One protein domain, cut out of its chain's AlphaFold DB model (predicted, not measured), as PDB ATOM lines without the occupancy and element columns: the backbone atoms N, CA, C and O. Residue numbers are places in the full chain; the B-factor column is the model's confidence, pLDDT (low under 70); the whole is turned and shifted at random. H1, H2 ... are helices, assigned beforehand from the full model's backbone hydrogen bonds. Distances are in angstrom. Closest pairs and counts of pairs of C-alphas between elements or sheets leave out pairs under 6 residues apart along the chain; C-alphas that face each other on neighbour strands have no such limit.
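What this domain is: This is residues 27 to 72 of the 78 residues of an uncharacterized protein of Acidimicrobiaceae bacterium (UniProt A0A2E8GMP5). Two helices make a long, thin, lopsided shape: H1 runs to one end, the link after it folds back, and the longer H2 runs on the other way, past the start of H1. Residues 61 to 72 of H2 stick out as an arm, and the helices meet only where H1 starts and near the start of H2. The printed part has 46 residues with two named helices, H1 then H2, and no named strand; it is all helix. It is only just extended, close to loose, with a radius of gyration of the C-alphas of 14.2 A and spans of 46 by 17 by 10 A.

Where its parts are: Find C-alpha 27 at (31.350, 19.616, -93.834); from there H1, residues 27 to 40, runs 19.6 A. H2, residues 51 to 72, runs 31.8 A to C-alpha 72 at (33.340, 34.070, -115.840).

How they stand to each other: Look at residues 27 to 30 of H1 and 53 to 57 of H2, with which alone the two touch; the closest C-alphas, of Phe 27 and Leu 56, are 6.4 A apart. They form a helical hairpin, opposite ways at a shallow tilt of 34 degrees, only just short of steep. In H1 and H2 every O i to N i+4 pair is within hydrogen-bond range.

The domain as a whole: The C-alphas farthest apart, of Gly 41 and Glu 72, are 46.2 A apart. The printed part has no cut, and the link is short. Residues 37 to 49 have pLDDT under 70.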
ATOM      1  N   PHE A  27      30.957  20.928 -93.318       82.50
ATOM      2  CA  PHE A  27      31.350  19.616 -93.834       82.50
ATOM      3  C   PHE A  27      32.700  19.155 -93.262       82.50
ATOM      4  O   PHE A  27      32.791  18.061 -92.716       82.50
ATOM      5  N   VAL A  28      33.735  20.000 -93.300       83.69
ATOM      6  CA  VAL A  28      35.060  19.674 -92.748       83.69
ATOM      7  C   VAL A  28      34.985  19.416 -91.245       83.69
ATOM      8  O   VAL A  28      35.562  18.441 -90.767       83.69
ATOM      9  N   ALA A  29      34.250  20.243 -90.497       83.69
ATOM     10  CA  ALA A  29      34.037  20.025 -89.069       83.69
ATOM     11  C   ALA A  29      33.329  18.688 -88.800       83.69
ATOM     12  O   ALA A  29      33.731  17.962 -87.893       83.69
ATOM     13  N   ASN A  30      32.334  18.330 -89.618       80.62
ATOM     14  CA  ASN A  30      31.628  17.056 -89.527       80.62
ATOM     15  C   ASN A  30      32.544  15.857 -89.835       80.62
ATOM     16  O   ASN A  30      32.545  14.886 -89.082       80.62
ATOM     17  N   VAL A  31      33.393  15.948 -90.867       78.50
ATOM     18  CA  VAL A  31      34.386  14.911 -91.212       78.50
ATOM     19  C   VAL A  31      35.424  14.739 -90.102       78.50
ATOM     20  O   VAL A  31      35.756  13.612 -89.732       78.50
ATOM     21  N   ILE A  32      35.953  15.843 -89.562       80.81
ATOM     22  CA  ILE A  32      36.920  15.804 -88.459       80.81
ATOM     23  C   ILE A  32      36.261  15.188 -87.227       80.81
ATOM     24  O   ILE A  32      36.834  14.265 -86.653       80.81
ATOM     25  N   ALA A  33      35.048  15.622 -86.870       75.38
ATOM     26  CA  ALA A  33      34.289  15.051 -85.762       75.38
ATOM     27  C   ALA A  33      34.085  13.538 -85.949       75.38
ATOM     28  O   ALA A  33      34.447  12.763 -85.062       75.38
ATOM     29  N   GLY A  34      33.630  13.097 -87.125       71.50
ATOM     30  CA  GLY A  34      33.434  11.677 -87.422       71.50
ATOM     31  C   GLY A  34      34.723  10.853 -87.357       71.50
ATOM     32  O   GLY A  34      34.741   9.780 -86.752       71.50
ATOM     33  N   LYS A  35      35.843  11.373 -87.877       70.94
ATOM     34  CA  LYS A  35      37.148  10.702 -87.750       70.94
ATOM     35  C   LYS A  35      37.658  10.671 -86.313       70.94
ATOM     36  O   LYS A  35      38.226   9.662 -85.904       70.94
ATOM     37  N   THR A  36      37.459  11.735 -85.536       70.75
ATOM     38  CA  THR A  36      37.866  11.750 -84.123       70.75
ATOM     39  C   THR A  36      37.074  10.747 -83.294       70.75
ATOM     40  O   THR A  36      37.668  10.086 -82.453       70.75
ATOM     41  N   VAL A  37      35.787  10.541 -83.583       67.56
ATOM     42  CA  VAL A  37      34.968   9.492 -82.949       67.56
ATOM     43  C   VAL A  37      35.528   8.101 -83.257       67.56
ATOM     44  O   VAL A  37      35.737   7.304 -82.344       67.56
ATOM     45  N   LEU A  38      35.854   7.835 -84.526       64.38
ATOM     46  CA  LEU A  38      36.409   6.553 -84.979       64.38
ATOM     47  C   LEU A  38      37.794   6.237 -84.387       64.38
ATOM     48  O   LEU A  38      38.088   5.076 -84.117       64.38
ATOM     49  N   VAL A  39      38.644   7.252 -84.186       63.06
ATOM     50  CA  VAL A  39      40.030   7.075 -83.708       63.06
ATOM     51  C   VAL A  39      40.148   7.147 -82.181       63.06
ATOM     52  O   VAL A  39      40.937   6.403 -81.603       63.06
ATOM     53  N   LEU A  40      39.387   8.019 -81.510       67.06
ATOM     54  CA  LEU A  40      39.464   8.220 -80.051       67.06
ATOM     55  C   LEU A  40      38.411   7.426 -79.266       67.06
ATOM     56  O   LEU A  40      38.434   7.454 -78.036       67.06
ATOM     57  N   GLY A  41      37.476   6.743 -79.938       61.59
ATOM     58  CA  GLY A  41      36.410   5.976 -79.283       61.59
ATOM     59  C   GLY A  41      35.464   6.837 -78.437       61.59
ATOM     60  O   GLY A  41      34.710   6.316 -77.617       61.59
ATOM     61  N   TRP A  42      35.510   8.162 -78.601       60.69
ATOM     62  CA  TRP A  42      34.588   9.077 -77.948       60.69
ATOM     63  C   TRP A  42      33.214   8.860 -78.565       60.69
ATOM     64  O   TRP A  42      33.017   9.177 -79.730       60.69
ATOM     65  N   GLY A  43      32.277   8.315 -77.788       56.81
ATOM     66  CA  GLY A  43      30.880   8.086 -78.172       56.81
ATOM     67  C   GLY A  43      30.076   9.374 -78.375       56.81
ATOM     68  O   GLY A  43      28.957   9.490 -77.880       56.81
ATOM     69  N   LEU A  44      30.645  10.364 -79.063       55.81
ATOM     70  CA  LEU A  44      29.886  11.454 -79.649       55.81
ATOM     71  C   LEU A  44      29.191  10.894 -80.889       55.81
ATOM     72  O   LEU A  44      29.850  10.378 -81.789       55.81
ATOM     73  N   ALA A  45      27.864  10.989 -80.931       57.34
ATOM     74  CA  ALA A  45      27.104  10.686 -82.133       57.34
ATOM     75  C   ALA A  45      27.699  11.479 -83.307       57.34
ATOM     76  O   ALA A  45      27.846  12.702 -83.210       57.34
ATOM     77  N   THR A  46      28.075  10.789 -84.387       56.47
ATOM     78  CA  THR A  46      28.434  11.420 -85.658       56.47
ATOM     79  C   THR A  46      27.293  12.372 -86.031       56.47
ATOM     80  O   THR A  46      26.161  11.912 -86.187       56.47
ATOM     81  N   PRO A  47      27.520  13.701 -86.090       61.88
ATOM     82  CA  PRO A  47      26.404  14.639 -86.166       61.88
ATOM     83  C   PRO A  47      25.594  14.462 -87.456       61.88
ATOM     84  O   PRO A  47      24.375  14.618 -87.440       61.88
ATOM     85  N   LEU A  48      26.264  14.111 -88.557       65.75
ATOM     86  CA  LEU A  48      25.672  13.849 -89.867       65.75
ATOM     87  C   LEU A  48      26.450  12.706 -90.538       65.75
ATOM     88  O   LEU A  48      27.506  12.948 -91.113       65.75
ATOM     89  N   ASP A  49      25.947  11.475 -90.459       66.69
ATOM     90  CA  ASP A  49      26.539  10.301 -91.119       66.69
ATOM     91  C   ASP A  49      25.664   9.851 -92.304       66.69
ATOM     92  O   ASP A  49      24.429   9.877 -92.232       66.69
ATOM     93  N   GLY A  50      26.293   9.466 -93.414       73.88
ATOM     94  CA  GLY A  50      25.619   8.961 -94.612       73.88
ATOM     95  C   GLY A  50      24.963  10.042 -95.502       73.88
ATOM     96  O   GLY A  50      25.644  10.968 -95.950       73.88
ATOM     97  N   PRO A  51      23.660   9.939 -95.846       77.00
ATOM     98  CA  PRO A  51      23.016  10.813 -96.839       77.00
ATOM     99  C   PRO A  51      23.157  12.331 -96.599       77.00
ATOM    100  O   PRO A  51      23.369  13.065 -97.567       77.00
ATOM    101  N   PRO A  52      23.069  12.844 -95.355       77.25
ATOM    102  CA  PRO A  52      23.178  14.279 -95.095       77.25
ATOM    103  C   PRO A  52      24.570  14.864 -95.374       77.25
ATOM    104  O   PRO A  52      24.673  16.004 -95.826       77.25
ATOM    105  N   GLU A  53      25.637  14.092 -95.148       76.44
ATOM    106  CA  GLU A  53      27.016  14.495 -95.448       76.44
ATOM    107  C   GLU A  53      27.215  14.667 -96.961       76.44
ATOM    108  O   GLU A  53      27.759  15.677 -97.419       76.44
ATOM    109  N   PHE A  54      26.698  13.717 -97.743       79.25
ATOM    110  CA  PHE A  54      26.745  13.777 -99.202       79.25
ATOM    111  C   PHE A  54      25.980  14.986 -99.752       79.25
ATOM    112  O   PHE A  54      26.457  15.666-100.662       79.25
ATOM    113  N   ILE A  55      24.816  15.298 -99.174       83.75
ATOM    114  CA  ILE A  55      24.022  16.475 -99.543       83.75
ATOM    115  C   ILE A  55      24.805  17.765 -99.259       83.75
ATOM    116  O   ILE A  55      24.862  18.645-100.118       83.75
ATOM    117  N   LEU A  56      25.452  17.869 -98.095       82.12
ATOM    118  CA  LEU A  56      26.301  19.011 -97.730       82.12
ATOM    119  C   LEU A  56      27.445  19.221 -98.728       82.12
ATOM    120  O   LEU A  56      27.663  20.344 -99.193       82.12
ATOM    121  N   LEU A  57      28.133  18.140 -99.101       82.12
ATOM    122  CA  LEU A  57      29.195  18.179-100.103       82.12
ATOM    123  C   LEU A  57      28.653  18.600-101.477       82.12
ATOM    124  O   LEU A  57      29.213  19.494-102.114       82.12
ATOM    125  N   PHE A  58      27.541  18.006-101.913       85.12
ATOM    126  CA  PHE A  58      26.905  18.314-103.191       85.12
ATOM    127  C   PHE A  58      26.500  19.790-103.286       85.12
ATOM    128  O   PHE A  58      26.858  20.465-104.251       85.12
ATOM    129  N   PHE A  59      25.829  20.327-102.262       84.75
ATOM    130  CA  PHE A  59      25.467  21.746-102.216       84.75
ATOM    131  C   PHE A  59      26.693  22.659-102.179       84.75
ATOM    132  O   PHE A  59      26.691  23.700-102.838       84.75
ATOM    133  N   SER A  60      27.755  22.275-101.465       81.50
ATOM    134  CA  SER A  60      29.008  23.035-101.452       81.50
ATOM    135  C   SER A  60      29.624  23.125-102.852       81.50
ATOM    136  O   SER A  60      29.996  24.215-103.289       81.50
ATOM    137  N   VAL A  61      29.692  22.006-103.582       84.88
ATOM    138  CA  VAL A  61      30.215  21.960-104.959       84.88
ATOM    139  C   VAL A  61      29.327  22.756-105.912       84.88
ATOM    140  O   VAL A  61      29.835  23.508-106.743       84.88
ATOM    141  N   LEU A  62      28.005  22.642-105.785       88.06
ATOM    142  CA  LEU A  62      27.056  23.356-106.638       88.06
ATOM    143  C   LEU A  62      27.184  24.873-106.452       88.06
ATOM    144  O   LEU A  62      27.287  25.609-107.431       88.06
ATOM    145  N   LEU A  63      27.273  25.345-105.206       85.00
ATOM    146  CA  LEU A  63      27.512  26.759-104.913       85.00
ATOM    147  C   LEU A  63      28.882  27.223-105.426       85.00
ATOM    148  O   LEU A  63      28.992  28.328-105.954       85.00
ATOM    149  N   PHE A  64      29.919  26.388-105.344       82.00
ATOM    150  CA  PHE A  64      31.224  26.726-105.914       82.00
ATOM    151  C   PHE A  64      31.159  26.900-107.438       82.00
ATOM    152  O   PHE A  64      31.670  27.886-107.962       82.00
ATOM    153  N   ASN A  65      30.460  26.007-108.143       85.00
ATOM    154  CA  ASN A  65      30.252  26.119-109.590       85.00
ATOM    155  C   ASN A  65      29.453  27.373-109.961       85.00
ATOM    156  O   ASN A  65      29.847  28.111-110.858       85.00
ATOM    157  N   VAL A  66      28.373  27.674-109.231       84.00
ATOM    158  CA  VAL A  66      27.603  28.913-109.439       84.00
ATOM    159  C   VAL A  66      28.480  30.149-109.212       84.00
ATOM    160  O   VAL A  66      28.348  31.133-109.939       84.00
ATOM    161  N   HIS A  67      29.384  30.118-108.230       80.94
ATOM    162  CA  HIS A  67      30.330  31.209-108.001       80.94
ATOM    163  C   HIS A  67      31.301  31.392-109.176       80.94
ATOM    164  O   HIS A  67      31.484  32.529-109.609       80.94
ATOM    165  N   VAL A  68      31.870  30.302-109.700       82.88
ATOM    166  CA  VAL A  68      32.779  30.327-110.861       82.88
ATOM    167  C   VAL A  68      32.065  30.862-112.104       82.88
ATOM    168  O   VAL A  68      32.554  31.813-112.703       82.88
ATOM    169  N   LEU A  69      30.863  30.367-112.412       83.50
ATOM    170  CA  LEU A  69      30.063  30.851-113.547       83.50
ATOM    171  C   LEU A  69      29.734  32.350-113.440       83.50
ATOM    172  O   LEU A  69      29.716  33.063-114.441       83.50
ATOM    173  N   CYS A  70      29.488  32.853-112.224       79.31
ATOM    174  CA  CYS A  70      29.276  34.288-112.023       79.31
ATOM    175  C   CYS A  70      30.553  35.113-112.259       79.31
ATOM    176  O   CYS A  70      30.442  36.247-112.717       79.31
ATOM    177  N   LEU A  71      31.739  34.580-111.931       78.31
ATOM    178  CA  LEU A  71      33.019  35.253-112.187       78.31
ATOM    179  C   LEU A  71      33.369  35.258-113.678       78.31
ATOM    180  O   LEU A  71      33.830  36.281-114.177       78.31
ATOM    181  N   GLU A  72      33.122  34.156-114.388       80.19
ATOM    182  CA  GLU A  72      33.340  34.070-115.840       80.19
ATOM    183  C   GLU A  72      32.470  35.086-116.595       80.19
ATOM    184  O   GLU A  72      32.977  35.840-117.422       80.19
TER     185      GLU A  72